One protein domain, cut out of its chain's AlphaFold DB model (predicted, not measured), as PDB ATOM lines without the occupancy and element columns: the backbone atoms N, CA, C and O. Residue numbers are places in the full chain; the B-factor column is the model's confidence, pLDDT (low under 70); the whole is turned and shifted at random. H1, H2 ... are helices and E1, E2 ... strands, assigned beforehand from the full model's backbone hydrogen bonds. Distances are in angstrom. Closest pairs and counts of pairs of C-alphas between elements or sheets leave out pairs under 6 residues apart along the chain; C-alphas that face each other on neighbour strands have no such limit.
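AT A GLANCE: This is residues 28 to 130 of the 170 residues of an uncharacterized protein of Stieleria neptunia (UniProt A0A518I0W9). A small wall of four strands, E1 to E4, has two helices, H2 and H3, side by side over one face, with H1 beside H2 on that same face, near E1. A separate small hairpin, E5 and E6, makes one end of the longest span, and the long loop of residues 42 to 62 makes the other. The printed part has 103 residues with three named helices and six named strands, in the order H1 E1 E2 H2 E3 H3 E4 E5 E6. The four-strand sheet is mixed, in the order E1 E2 E3 E4; the class is mixed, helices and strands, with 49 residues, under half, in named elements. The whole is compact, with a radius of gyration of the C-alphas of 13.9 A and spans of 44 by 30 by 23 A.

IN THESE COORDINATES: In the larger sheet, E1 is residues 38 to 41, E2 residues 63 to 68, 13.3 A long, E3 residues 89 to 92 and E4 residues 113 to 115. H1, residues 28 to 34, begins at C-alpha 28 (21.732, 18.950, 28.613) and is 9.8 A long. H2, residues 75 to 83, and H3, residues 98 to 107, are each 14.2 A long; C-alpha 98 is at (15.583, 42.523, 29.310). E5 is residues 117 to 119, and E6, residues 125 to 127, ends at C-alpha 127 (7.567, 41.552, 37.720).

HOW THE PARTS SIT: E1 and E2 form an antiparallel hairpin, with N 40 and O 65 at 2.8 A. E2 and E3 are parallel, with N 68 and O 91 at 2.8 A. E3 and E4 are parallel, with N 90 and O 113 at 2.9 A. E2, H2, E3 and E3, H3, E4 are strand-helix-strand units, two parallel neighbour strands with a helix between, each with a right-handed crossover. H2 and H3 touch, Ser 82 and Ala 107 being their closest C-alphas at 5.1 A, and run the same way at a shallow tilt of 22 degrees. H1 and H2 only just touch, with 3 pairs of C-alphas within 8 A, the closest those of Leu 32 and Asp 77 at 6.7 A. H1 only grazes the sheet, with residues 29 to 33. E4 runs on into E5 at 72 degrees across a break of 1 residue. E5 and E6 are an antiparallel hairpin, with N 118 and O 126 at 2.8 A. Residues 96 to 97 pair, parallel, with residues 118 to 119 of E5. Every O i to N i+4 pair is within hydrogen-bond range in H1 and H3; in H2, 3 of 5 are.

THE WHOLE: The C-alphas farthest apart are those of Leu 50 and Asn 122, at 45.0 A. The printed part has no cut. The link from E1 to E2, 21 residues, is long. Mean pLDDT of the printed part is 83.3; residues 45 to 52 and 127 to 130 are under 70.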
ATOM      1  N   VAL A  28      22.405  17.704  28.217       87.25
ATOM      2  CA  VAL A  28      21.732  18.950  28.613       87.25
ATOM      3  C   VAL A  28      21.619  19.020  30.131       87.25
ATOM      4  O   VAL A  28      22.036  20.011  30.728       87.25
ATOM      5  N   VAL A  29      21.139  17.952  30.772       90.50
ATOM      6  CA  VAL A  29      21.013  17.869  32.238       90.50
ATOM      7  C   VAL A  29      22.376  18.032  32.906       90.50
ATOM      8  O   VAL A  29      22.521  18.828  33.836       90.50
ATOM      9  N   LYS A  30      23.400  17.336  32.402       90.12
ATOM     10  CA  LYS A  30      24.775  17.428  32.902       90.12
ATOM     11  C   LYS A  30      25.328  18.847  32.769       90.12
ATOM     12  O   LYS A  30      25.918  19.357  33.718       90.12
ATOM     13  N   ARG A  31      25.108  19.507  31.626       89.25
ATOM     14  CA  ARG A  31      25.541  20.893  31.393       89.25
ATOM     15  C   ARG A  31      24.845  21.874  32.333       89.25
ATOM     16  O   ARG A  31      25.525  22.716  32.914       89.25
ATOM     17  N   LEU A  32      23.522  21.788  32.462       91.38
ATOM     18  CA  LEU A  32      22.754  22.687  33.325       91.38
ATOM     19  C   LEU A  32      23.201  22.534  34.787       91.38
ATOM     20  O   LEU A  32      23.476  23.529  35.453       91.38
ATOM     21  N   ARG A  33      23.399  21.294  35.251       90.75
ATOM     22  CA  ARG A  33      23.954  21.012  36.585       90.75
ATOM     23  C   ARG A  33      25.368  21.556  36.777       90.75
ATOM     24  O   ARG A  33      25.662  22.079  37.845       90.75
ATOM     25  N   ALA A  34      26.227  21.467  35.760       90.00
ATOM     26  CA  ALA A  34      27.584  22.017  35.819       90.00
ATOM     27  C   ALA A  34      27.604  23.547  35.997       90.00
ATOM     28  O   ALA A  34      28.558  24.077  36.552       90.00
ATOM     29  N   HIS A  35      26.543  24.243  35.576       88.38
ATOM     30  CA  HIS A  35      26.348  25.680  35.799       88.38
ATOM     31  C   HIS A  35      25.506  25.978  37.050       88.38
ATOM     32  O   HIS A  35      24.928  27.057  37.159       88.38
ATOM     33  N   GLU A  36      25.398  25.022  37.979       90.38
ATOM     34  CA  GLU A  36      24.631  25.145  39.227       90.38
ATOM     35  C   GLU A  36      23.135  25.463  39.008       90.38
ATOM     36  O   GLU A  36      22.455  25.965  39.905       90.38
ATOM     37  N   ILE A  37      22.584  25.160  37.826       91.81
ATOM     38  CA  ILE A  37      21.152  25.323  37.563       91.81
ATOM     39  C   ILE A  37      20.400  24.202  38.268       91.81
ATOM     40  O   ILE A  37      20.624  23.012  38.023       91.81
ATOM     41  N   ARG A  38      19.480  24.592  39.151       91.56
ATOM     42  CA  ARG A  38      18.673  23.654  39.926       91.56
ATOM     43  C   ARG A  38      17.592  23.068  39.028       91.56
ATOM     44  O   ARG A  38      16.748  23.797  38.517       91.56
ATOM     45  N   LEU A  39      17.596  21.748  38.884       92.00
ATOM     46  CA  LEU A  39      16.584  21.002  38.141       92.00
ATOM     47  C   LEU A  39      15.684  20.274  39.135       92.00
ATOM     48  O   LEU A  39      16.177  19.567  40.013       92.00
ATOM     49  N   ILE A  40      14.380  20.471  39.005       88.94
ATOM     50  CA  ILE A  40      13.353  19.875  39.852       88.94
ATOM     51  C   ILE A  40      12.582  18.898  38.972       88.94
ATOM     52  O   ILE A  40      12.035  19.279  37.932       88.94
ATOM     53  N   GLY A  41      12.600  17.629  39.372       86.88
ATOM     54  CA  GLY A  41      11.889  16.587  38.655       86.88
ATOM     55  C   GLY A  41      10.391  16.655  38.893       86.88
ATOM     56  O   GLY A  41       9.907  17.335  39.798       86.88
ATOM     57  N   ARG A  42       9.651  15.952  38.044       82.00
ATOM     58  CA  ARG A  42       8.195  15.893  38.116       82.00
ATOM     59  C   ARG A  42       7.715  15.251  39.421       82.00
ATOM     60  O   ARG A  42       8.253  14.237  39.855       82.00
ATOM     61  N   ASP A  43       6.650  15.804  39.990       77.94
ATOM     62  CA  ASP A  43       5.847  15.128  41.010       77.94
ATOM     63  C   ASP A  43       4.850  14.178  40.307       77.94
ATOM     64  O   ASP A  43       4.005  14.646  39.526       77.94
ATOM     65  N   PRO A  44       4.952  12.849  40.507       72.62
ATOM     66  CA  PRO A  44       4.046  11.885  39.883       72.62
ATOM     67  C   PRO A  44       2.609  12.015  40.407       72.62
ATOM     68  O   PRO A  44       1.678  11.610  39.715       72.62
ATOM     69  N   CYS A  45       2.435  12.626  41.577       69.50
ATOM     70  CA  CYS A  45       1.163  12.856  42.245       69.50
ATOM     71  C   CYS A  45       0.672  14.303  42.093       69.50
ATOM     72  O   CYS A  45      -0.326  14.704  42.689       69.50
ATOM     73  N   ALA A  46       1.309  15.104  41.233       65.56
ATOM     74  CA  ALA A  46       0.801  16.432  40.923       65.56
ATOM     75  C   ALA A  46      -0.664  16.354  40.450       65.56
ATOM     76  O   ALA A  46      -0.968  15.668  39.468       65.56
ATOM     77  N   ASN A  47      -1.537  17.151  41.075       61.00
ATOM     78  CA  ASN A  47      -2.981  17.261  40.815       61.00
ATOM     79  C   ASN A  47      -3.863  16.106  41.331       61.00
ATOM     80  O   ASN A  47      -5.026  16.043  40.936       61.00
ATOM     81  N   ILE A  48      -3.352  15.212  42.186       67.94
ATOM     82  CA  ILE A  48      -4.184  14.175  42.836       67.94
ATOM     83  C   ILE A  48      -4.440  14.446  44.328       67.94
ATOM     84  O   ILE A  48      -5.018  13.602  45.001       67.94
ATOM     85  N   GLY A  49      -4.003  15.603  44.846       57.97
ATOM     86  CA  GLY A  49      -4.138  15.975  46.263       57.97
ATOM     87  C   GLY A  49      -3.210  15.203  47.211       57.97
ATOM     88  O   GLY A  49      -3.379  15.268  48.423       57.97
ATOM     89  N   LEU A  50      -2.239  14.454  46.675       60.72
ATOM     90  CA  LEU A  50      -1.247  13.708  47.449       60.72
ATOM     91  C   LEU A  50       0.141  14.306  47.231       60.72
ATOM     92  O   LEU A  50       0.539  14.565  46.096       60.72
ATOM     93  N   HIS A  51       0.902  14.455  48.313       56.19
ATOM     94  CA  HIS A  51       2.311  14.821  48.236       56.19
ATOM     95  C   HIS A  51       3.163  13.573  48.002       56.19
ATOM     96  O   HIS A  51       3.268  12.712  48.875       56.19
ATOM     97  N   CYS A  52       3.804  13.488  46.836       68.12
ATOM     98  CA  CYS A  52       4.778  12.443  46.540       68.12
ATOM     99  C   CYS A  52       6.187  13.022  46.421       68.12
ATOM    100  O   CYS A  52       6.389  14.208  46.151       68.12
ATOM    101  N   ALA A  53       7.190  12.169  46.636       73.88
ATOM    102  CA  ALA A  53       8.572  12.556  46.408       73.88
ATOM    103  C   ALA A  53       8.771  12.929  44.931       73.88
ATOM    104  O   ALA A  53       8.309  12.227  44.028       73.88
ATOM    105  N   LEU A  54       9.486  14.030  44.697       78.94
ATOM    106  CA  LEU A  54       9.864  14.444  43.351       78.94
ATOM    107  C   LEU A  54      10.706  13.354  42.693       78.94
ATOM    108  O   LEU A  54      11.635  12.822  43.310       78.94
ATOM    109  N   LEU A  55      10.416  13.061  41.426       80.75
ATOM    110  CA  LEU A  55      11.221  12.114  40.674       80.75
ATOM    111  C   LEU A  55      12.656  12.644  40.521       80.75
ATOM    112  O   LEU A  55      12.866  13.846  40.320       80.75
ATOM    113  N   PRO A  56      13.667  11.767  40.598       84.56
ATOM    114  CA  PRO A  56      15.024  12.139  40.235       84.56
ATOM    115  C   PRO A  56      15.089  12.571  38.763       84.56
ATOM    116  O   PRO A  56      14.394  12.033  37.905       84.56
ATOM    117  N   VAL A  57      15.948  13.548  38.472       88.00
ATOM    118  CA  VAL A  57      16.182  14.032  37.104       88.00
ATOM    119  C   VAL A  57      17.357  13.270  36.493       88.00
ATOM    120  O   VAL A  57      18.482  13.390  36.989       88.00
ATOM    121  N   TYR A  58      17.134  12.558  35.394       85.94
ATOM    122  CA  TYR A  58      18.189  11.877  34.638       85.94
ATOM    123  C   TYR A  58      18.291  12.407  33.211       85.94
ATOM    124  O   TYR A  58      19.396  12.651  32.718       85.94
ATOM    125  N   VAL A  59      17.143  12.672  32.587       88.94
ATOM    126  CA  VAL A  59      17.038  13.198  31.226       88.94
ATOM    127  C   VAL A  59      16.295  14.527  31.170       88.94
ATOM    128  O   VAL A  59      15.621  14.931  32.118       88.94
ATOM    129  N   ALA A  60      16.416  15.236  30.044       87.75
ATOM    130  CA  ALA A  60      15.786  16.543  29.854       87.75
ATOM    131  C   ALA A  60      14.259  16.519  30.077       87.75
ATOM    132  O   ALA A  60      13.684  17.484  30.580       87.75
ATOM    133  N   ASN A  61      13.610  15.399  29.752       88.62
ATOM    134  CA  ASN A  61      12.168  15.221  29.910       88.62
ATOM    135  C   ASN A  61      11.725  14.961  31.357       88.62
ATOM    136  O   ASN A  61      10.537  15.075  31.638       88.62
ATOM    137  N   ASP A  62      12.629  14.660  32.286       89.00
ATOM    138  CA  ASP A  62      12.247  14.479  33.694       89.00
ATOM    139  C   ASP A  62      12.026  15.820  34.400       89.00
ATOM    140  O   ASP A  62      11.401  15.882  35.461       89.00
ATOM    141  N   VAL A  63      12.559  16.900  33.820       90.12
ATOM    142  CA  VAL A  63      12.551  18.235  34.413       90.12
ATOM    143  C   VAL A  63      11.179  18.878  34.249       90.12
ATOM    144  O   VAL A  63      10.752  19.189  33.138       90.12
ATOM    145  N   ASP A  64      10.528  19.137  35.378       90.12
ATOM    146  CA  ASP A  64       9.277  19.892  35.446       90.12
ATOM    147  C   ASP A  64       9.542  21.370  35.753       90.12
ATOM    148  O   ASP A  64       8.908  22.258  35.186       90.12
ATOM    149  N   SER A  65      10.515  21.659  36.617       90.56
ATOM    150  CA  SER A  65      10.784  23.020  37.075       90.56
ATOM    151  C   SER A  65      12.284  23.319  37.137       90.56
ATOM    152  O   SER A  65      13.103  22.448  37.435       90.56
ATOM    153  N   VAL A  66      12.661  24.567  36.859       93.31
ATOM    154  CA  VAL A  66      14.056  25.036  36.854       93.31
ATOM    155  C   VAL A  66      14.216  26.234  37.780       93.31
ATOM    156  O   VAL A  66      13.468  27.202  37.688       93.31
ATOM    157  N   GLY A  67      15.229  26.186  38.642       92.06
ATOM    158  CA  GLY A  67      15.683  27.321  39.437       92.06
ATOM    159  C   GLY A  67      17.001  27.861  38.894       92.06
ATOM    160  O   GLY A  67      18.017  27.162  38.910       92.06
ATOM    161  N   LEU A  68      16.997  29.108  38.429       91.19
ATOM    162  CA  LEU A  68      18.205  29.779  37.967       91.19
ATOM    163  C   LEU A  68      19.061  30.239  39.165       91.19
ATOM    164  O   LEU A  68      18.525  30.818  40.117       91.19
ATOM    165  N   PRO A  69      20.385  30.012  39.133       88.56
ATOM    166  CA  PRO A  69      21.269  30.333  40.247       88.56
ATOM    167  C   PRO A  69      21.449  31.845  40.413       88.56
ATOM    168  O   PRO A  69      21.448  32.619  39.450       88.56
ATOM    169  N   SER A  70      21.687  32.271  41.654       82.69
ATOM    170  CA  SER A  70      21.974  33.673  41.991       82.69
ATOM    171  C   SER A  70      23.321  34.146  41.435       82.69
ATOM    172  O   SER A  70      23.432  35.288  40.983       82.69
ATOM    173  N   ARG A  71      24.320  33.252  41.417       81.56
ATOM    174  CA  ARG A  71      25.687  33.504  40.927       81.56
ATOM    175  C   ARG A  71      25.743  33.822  39.430       81.56
ATOM    176  O   ARG A  71      26.648  34.525  38.991       81.56
ATOM    177  N   GLY A  72      24.733  33.401  38.669       81.62
ATOM    178  CA  GLY A  72      24.575  33.719  37.255       81.62
ATOM    179  C   GLY A  72      24.611  32.498  36.343       81.62
ATOM    180  O   GLY A  72      24.898  31.387  36.761       81.62
ATOM    181  N   TYR A  73      24.264  32.740  35.086       88.06
ATOM    182  CA  TYR A  73      24.110  31.752  34.021       88.06
ATOM    183  C   TYR A  73      24.337  32.453  32.682       88.06
ATOM    184  O   TYR A  73      24.228  33.684  32.570       88.06
ATOM    185  N   THR A  74      24.648  31.679  31.652       91.25
ATOM    186  CA  THR A  74      24.914  32.202  30.313       91.25
ATOM    187  C   THR A  74      23.632  32.292  29.482       91.25
ATOM    188  O   THR A  74      22.620  31.649  29.765       91.25
ATOM    189  N   LEU A  75      23.663  33.069  28.392       90.75
ATOM    190  CA  LEU A  75      22.567  33.058  27.409       90.75
ATOM    191  C   LEU A  75      22.419  31.691  26.731       90.75
ATOM    192  O   LEU A  75      21.332  31.357  26.266       90.75
ATOM    193  N   HIS A  76      23.500  30.913  26.658       89.62
ATOM    194  CA  HIS A  76      23.435  29.557  26.139       89.62
ATOM    195  C   HIS A  76      22.624  28.662  27.077       89.62
ATOM    196  O   HIS A  76      21.805  27.888  26.594       89.62
ATOM    197  N   ASP A  77      22.798  28.793  28.391       91.12
ATOM    198  CA  ASP A  77      22.044  27.988  29.357       91.12
ATOM    199  C   ASP A  77      20.545  28.260  29.253       91.12
ATOM    200  O   ASP A  77      19.751  27.324  29.206       91.12
ATOM    201  N   LEU A  78      20.159  29.533  29.094       91.56
ATOM    202  CA  LEU A  78      18.763  29.918  28.861       91.56
ATOM    203  C   LEU A  78      18.190  29.293  27.583       91.56
ATOM    204  O   LEU A  78      17.050  28.838  27.580       91.56
ATOM    205  N   ARG A  79      18.977  29.237  26.500       91.44
ATOM    206  CA  ARG A  79      18.560  28.585  25.247       91.44
ATOM    207  C   ARG A  79      18.434  27.075  25.406       91.44
ATOM    208  O   ARG A  79      17.529  26.480  24.828       91.44
ATOM    209  N   SER A  80      19.304  26.463  26.205       89.94
ATOM    210  CA  SER A  80      19.271  25.025  26.470       89.94
ATOM    211  C   SER A  80      18.009  24.585  27.216       89.94
ATOM    212  O   SER A  80      17.644  23.417  27.119       89.94
ATOM    213  N   LEU A  81      17.291  25.503  27.877       91.19
ATOM    214  CA  LEU A  81      15.995  25.200  28.494       91.19
ATOM    215  C   LEU A  81      14.911  24.830  27.469       91.19
ATOM    216  O   LEU A  81      13.938  24.179  27.834       91.19
ATOM    217  N   SER A  82      15.088  25.182  26.191       89.38
ATOM    218  CA  SER A  82      14.179  24.769  25.108       89.38
ATOM    219  C   SER A  82      14.139  23.251  24.894       89.38
ATOM    220  O   SER A  82      13.147  22.726  24.394       89.38
ATOM    221  N   HIS A  83      15.191  22.535  25.305       88.75
ATOM    222  CA  HIS A  83      15.275  21.078  25.200       88.75
ATOM    223  C   HIS A  83      14.533  20.343  26.326       88.75
ATOM    224  O   HIS A  83      14.411  19.122  26.276       88.75
ATOM    225  N   LEU A  84      14.043  21.060  27.341       90.50
ATOM    226  CA  LEU A  84      13.320  20.475  28.469       90.50
ATOM    227  C   LEU A  84      11.840  20.302  28.100       90.50
ATOM    228  O   LEU A  84      11.033  21.217  28.268       90.50
ATOM    229  N   GLY A  85      11.476  19.128  27.578       84.88
ATOM    230  CA  GLY A  85      10.153  18.886  26.986       84.88
ATOM    231  C   GLY A  85       8.971  19.020  27.953       84.88
ATOM    232  O   GLY A  85       7.876  19.392  27.535       84.88
ATOM    233  N   ASN A  86       9.196  18.768  29.246       87.38
ATOM    234  CA  ASN A  86       8.164  18.823  30.286       87.38
ATOM    235  C   ASN A  86       8.265  20.056  31.190       87.38
ATOM    236  O   ASN A  86       7.561  20.125  32.196       87.38
ATOM    237  N   LEU A  87       9.091  21.040  30.828       89.06
ATOM    238  CA  LEU A  87       9.269  22.244  31.626       89.06
ATOM    239  C   LEU A  87       7.946  23.004  31.784       89.06
ATOM    240  O   LEU A  87       7.254  23.305  30.810       89.06
ATOM    241  N   ARG A  88       7.616  23.351  33.027       87.00
ATOM    242  CA  ARG A  88       6.416  24.100  33.415       87.00
ATOM    243  C   ARG A  88       6.730  25.388  34.141       87.00
ATOM    244  O   ARG A  88       5.967  26.336  33.998       87.00
ATOM    245  N   CYS A  89       7.819  25.442  34.900       88.06
ATOM    246  CA  CYS A  89       8.164  26.616  35.692       88.06
ATOM    247  C   CYS A  89       9.654  26.936  35.603       88.06
ATOM    248  O   CYS A  89      10.502  26.048  35.685       88.06
ATOM    249  N   ILE A  90       9.967  28.224  35.478       89.81
ATOM    250  CA  ILE A  90      11.310  28.761  35.669       89.81
ATOM    251  C   ILE A  90      11.244  29.854  36.729       89.81
ATOM    252  O   ILE A  90      10.551  30.860  36.557       89.81
ATOM    253  N   SER A  91      12.016  29.682  37.795       88.19
ATOM    254  CA  SER A  91      12.162  30.665  38.861       88.19
ATOM    255  C   SER A  91      13.582  31.217  38.919       88.19
ATOM    256  O   SER A  91      14.558  30.548  38.573       88.19
ATOM    257  N   SER A  92      13.714  32.473  39.341       86.00
ATOM    258  CA  SER A  92      15.014  33.099  39.589       86.00
ATOM    259  C   SER A  92      14.905  34.083  40.740       86.00
ATOM    260  O   SER A  92      14.092  35.003  40.712       86.00
ATOM    261  N   ILE A  93      15.788  33.926  41.725       82.75
ATOM    262  CA  ILE A  93      15.924  34.883  42.833       82.75
ATOM    263  C   ILE A  93      16.517  36.200  42.313       82.75
ATOM    264  O   ILE A  93      16.160  37.290  42.757       82.75
ATOM    265  N   ARG A  94      17.426  36.107  41.337       83.94
ATOM    266  CA  ARG A  94      18.056  37.261  40.701       83.94
ATOM    267  C   ARG A  94      17.134  37.860  39.638       83.94
ATOM    268  O   ARG A  94      16.545  37.128  38.844       83.94
ATOM    269  N   SER A  95      17.120  39.189  39.544       85.69
ATOM    270  CA  SER A  95      16.476  39.897  38.436       85.69
ATOM    271  C   SER A  95      17.193  39.647  37.103       85.69
ATOM    272  O   SER A  95      18.409  39.843  36.992       85.69
ATOM    273  N   LEU A  96      16.431  39.261  36.082       86.88
ATOM    274  CA  LEU A  96      16.909  39.098  34.711       86.88
ATOM    275  C   LEU A  96      17.061  40.462  34.040       86.88
ATOM    276  O   LEU A  96      16.284  41.374  34.302       86.88
ATOM    277  N   THR A  97      18.018  40.611  33.131       88.25
ATOM    278  CA  THR A  97      18.008  41.746  32.197       88.25
ATOM    279  C   THR A  97      16.953  41.528  31.112       88.25
ATOM    280  O   THR A  97      16.595  40.387  30.810       88.25
ATOM    281  N   LYS A  98      16.499  42.607  30.462       85.12
ATOM    282  CA  LYS A  98      15.583  42.523  29.310       85.12
ATOM    283  C   LYS A  98      16.071  41.529  28.243       85.12
ATOM    284  O   LYS A  98      15.331  40.642  27.843       85.12
ATOM    285  N   ARG A  99      17.360  41.583  27.886       88.88
ATOM    286  CA  ARG A  99      17.973  40.656  26.918       88.88
ATOM    287  C   ARG A  99      17.902  39.189  27.356       88.88
ATOM    288  O   ARG A  99      17.672  38.319  26.523       88.88
ATOM    289  N   GLN A 100      18.136  38.899  28.637       90.69
ATOM    290  CA  GLN A 100      18.025  37.534  29.168       90.69
ATOM    291  C   GLN A 100      16.579  37.045  29.112       90.69
ATOM    292  O   GLN A 100      16.332  35.919  28.687       90.69
ATOM    293  N   TYR A 101      15.637  37.908  29.490       88.44
ATOM    294  CA  TYR A 101      14.214  37.614  29.397       88.44
ATOM    295  C   TYR A 101      13.778  37.330  27.954       88.44
ATOM    296  O   TYR A 101      13.118  36.325  27.717       88.44
ATOM    297  N   ASP A 102      14.185  38.148  26.983       87.31
ATOM    298  CA  ASP A 102      13.791  37.969  25.580       87.31
ATOM    299  C   ASP A 102      14.317  36.644  25.000       87.31
ATOM    300  O   ASP A 102      13.596  35.927  24.300       87.31
ATOM    301  N   VAL A 103      15.556  36.268  25.340       90.31
ATOM    302  CA  VAL A 103      16.122  34.959  24.971       90.31
ATOM    303  C   VAL A 103      15.342  33.822  25.627       90.31
ATOM    304  O   VAL A 103      15.020  32.841  24.964       90.31
ATOM    305  N   LEU A 104      15.002  33.949  26.907       88.06
ATOM    306  CA  LEU A 104      14.249  32.928  27.627       88.06
ATOM    307  C   LEU A 104      12.832  32.756  27.060       88.06
ATOM    308  O   LEU A 104      12.429  31.648  26.727       88.06
ATOM    309  N   ASN A 105      12.103  33.859  26.883       86.19
ATOM    310  CA  ASN A 105      10.728  33.904  26.377       86.19
ATOM    311  C   ASN A 105      10.596  33.437  24.913       86.19
ATOM    312  O   ASN A 105       9.504  33.057  24.480       86.19
ATOM    313  N   SER A 106      11.683  33.493  24.137       85.31
ATOM    314  CA  SER A 106      11.739  32.932  22.781       85.31
ATOM    315  C   SER A 106      12.174  31.467  22.760       85.31
ATOM    316  O   SER A 106      11.717  30.726  21.895       85.31
ATOM    317  N   ALA A 107      13.022  31.041  23.699       85.44
ATOM    318  CA  ALA A 107      13.520  29.671  23.760       85.44
ATOM    319  C   ALA A 107      12.474  28.674  24.279       85.44
ATOM    320  O   ALA A 107      12.426  27.543  23.804       85.44
ATOM    321  N   VAL A 108      11.649  29.059  25.256       86.06
ATOM    322  CA  VAL A 108      10.730  28.119  25.918       86.06
ATOM    323  C   VAL A 108       9.292  28.235  25.412       86.06
ATOM    324  O   VAL A 108       8.862  29.263  24.885       86.06
ATOM    325  N   SER A 109       8.522  27.162  25.604       82.88
ATOM    326  CA  SER A 109       7.095  27.129  25.272       82.88
ATOM    327  C   SER A 109       6.319  28.226  26.006       82.88
ATOM    328  O   SER A 109       6.546  28.486  27.184       82.88
ATOM    329  N   LYS A 110       5.311  28.812  25.345       82.38
ATOM    330  CA  LYS A 110       4.418  29.825  25.944       82.38
ATOM    331  C   LYS A 110       3.594  29.312  27.130       82.38
ATOM    332  O   LYS A 110       2.985  30.109  27.834       82.38
ATOM    333  N   LYS A 111       3.571  27.993  27.346       79.06
ATOM    334  CA  LYS A 111       2.929  27.350  28.501       79.06
ATOM    335  C   LYS A 111       3.799  27.382  29.765       79.06
ATOM    336  O   LYS A 111       3.289  27.058  30.832       79.06
ATOM    337  N   VAL A 112       5.081  27.740  29.649       84.19
ATOM    338  CA  VAL A 112       6.005  27.815  30.784       84.19
ATOM    339  C   VAL A 112       5.724  29.069  31.604       84.19
ATOM    340  O   VAL A 112       5.587  30.179  31.085       84.19
ATOM    341  N   TRP A 113       5.642  28.879  32.913       83.19
ATOM    342  CA  TRP A 113       5.473  29.939  33.882       83.19
ATOM    343  C   TRP A 113       6.821  30.535  34.294       83.19
ATOM    344  O   TRP A 113       7.795  29.817  34.524       83.19
ATOM    345  N   PHE A 114       6.852  31.862  34.404       85.81
ATOM    346  CA  PHE A 114       7.989  32.623  34.898       85.81
ATOM    347  C   PHE A 114       7.695  33.217  36.276       85.81
ATOM    348  O   PHE A 114       6.714  33.948  36.446       85.81
ATOM    349  N   ASP A 115       8.579  32.943  37.236       82.88
ATOM    350  CA  ASP A 115       8.592  33.592  38.548       82.88
ATOM    351  C   ASP A 115       9.945  34.261  38.808       82.88
ATOM    352  O   ASP A 115      10.858  33.700  39.420       82.88
ATOM    353  N   PHE A 116      10.096  35.470  38.268       80.38
ATOM    354  CA  PHE A 116      11.259  36.320  38.492       80.38
ATOM    355  C   PHE A 116      10.967  37.783  38.145       80.38
ATOM    356  O   PHE A 116       9.977  38.122  37.493       80.38
ATOM    357  N   ASN A 117      11.863  38.666  38.576       81.25
ATOM    358  CA  ASN A 117      11.829  40.082  38.224       81.25
ATOM    359  C   ASN A 117      12.667  40.340  36.967       81.25
ATOM    360  O   ASN A 117      13.722  39.732  36.785       81.25
ATOM    361  N   VAL A 118      12.242  41.282  36.126       82.69
ATOM    362  CA  VAL A 118      13.014  41.753  34.971       82.69
ATOM    363  C   VAL A 118      13.421  43.201  35.189       82.69
ATOM    364  O   VAL A 118      12.583  44.065  35.431       82.69
ATOM    365  N   ARG A 119      14.722  43.473  35.101       82.56
ATOM    366  CA  ARG A 119      15.298  44.814  35.097       82.56
ATOM    367  C   ARG A 119      15.369  45.326  33.660       82.56
ATOM    368  O   ARG A 119      16.048  44.742  32.808       82.56
ATOM    369  N   LEU A 120      14.660  46.416  33.409       81.81
ATOM    370  CA  LEU A 120      14.664  47.144  32.148       81.81
ATOM    371  C   LEU A 120      15.921  48.021  32.022       81.81
ATOM    372  O   LEU A 120      16.608  48.302  33.005       81.81
ATOM    373  N   GLU A 121      16.220  48.465  30.800       78.56
ATOM    374  CA  GLU A 121      17.403  49.291  30.491       78.56
ATOM    375  C   GLU A 121      17.372  50.660  31.180       78.56
ATOM    376  O   GLU A 121      18.413  51.180  31.565       78.56
ATOM    377  N   ASN A 122      16.179  51.202  31.427       80.06
ATOM    378  CA  ASN A 122      15.969  52.430  32.197       80.06
ATOM    379  C   ASN A 122      16.122  52.234  33.722       80.06
ATOM    380  O   ASN A 122      15.861  53.153  34.493       80.06
ATOM    381  N   GLY A 123      16.496  51.033  34.175       70.94
ATOM    382  CA  GLY A 123      16.685  50.700  35.584       70.94
ATOM    383  C   GLY A 123      15.415  50.291  36.334       70.94
ATOM    384  O   GLY A 123      15.529  49.847  37.474       70.94
ATOM    385  N   THR A 124      14.233  50.375  35.716       80.00
ATOM    386  CA  THR A 124      12.962  49.954  36.325       80.00
ATOM    387  C   THR A 124      12.875  48.429  36.442       80.00
ATOM    388  O   THR A 124      13.367  47.698  35.579       80.00
ATOM    389  N   PHE A 125      12.213  47.936  37.492       74.19
ATOM    390  CA  PHE A 125      11.918  46.515  37.670       74.19
ATOM    391  C   PHE A 125      10.460  46.228  37.324       74.19
ATOM    392  O   PHE A 125       9.552  46.860  37.855       74.19
ATOM    393  N   VAL A 126      10.241  45.243  36.460       76.81
ATOM    394  CA  VAL A 126       8.916  44.732  36.120       76.81
ATOM    395  C   VAL A 126       8.847  43.279  36.560       76.81
ATOM    396  O   VAL A 126       9.659  42.454  36.135       76.81
ATOM    397  N   LYS A 127       7.873  42.949  37.412       66.88
ATOM    398  CA  LYS A 127       7.567  41.552  37.720       66.88
ATOM    399  C   LYS A 127       6.699  41.001  36.594       66.88
ATOM    400  O   LYS A 127       5.497  41.247  36.555       66.88
ATOM    401  N   LEU A 128       7.316  40.273  35.669       63.72
ATOM    402  CA  LEU A 128       6.589  39.573  34.617       63.72
ATOM    403  C   LEU A 128       6.095  38.247  35.188       63.72
ATOM    404  O   LEU A 128       6.840  37.276  35.267       63.72
ATOM    405  N   ARG A 129       4.836  38.227  35.624       57.31
ATOM    406  CA  ARG A 129       4.113  36.980  35.887       57.31
ATOM    407  C   ARG A 129       3.433  36.590  34.576       57.31
ATOM    408  O   ARG A 129       2.693  37.409  34.031       57.31
ATOM    409  N   SER A 130       3.682  35.387  34.050       46.31
ATOM    410  CA  SER A 130       2.903  34.888  32.905       46.31
ATOM    411  C   SER A 130       1.403  34.962  33.243       46.31
ATOM    412  O   SER A 130       1.038  34.684  34.392       46.31
TER     413      SER A 130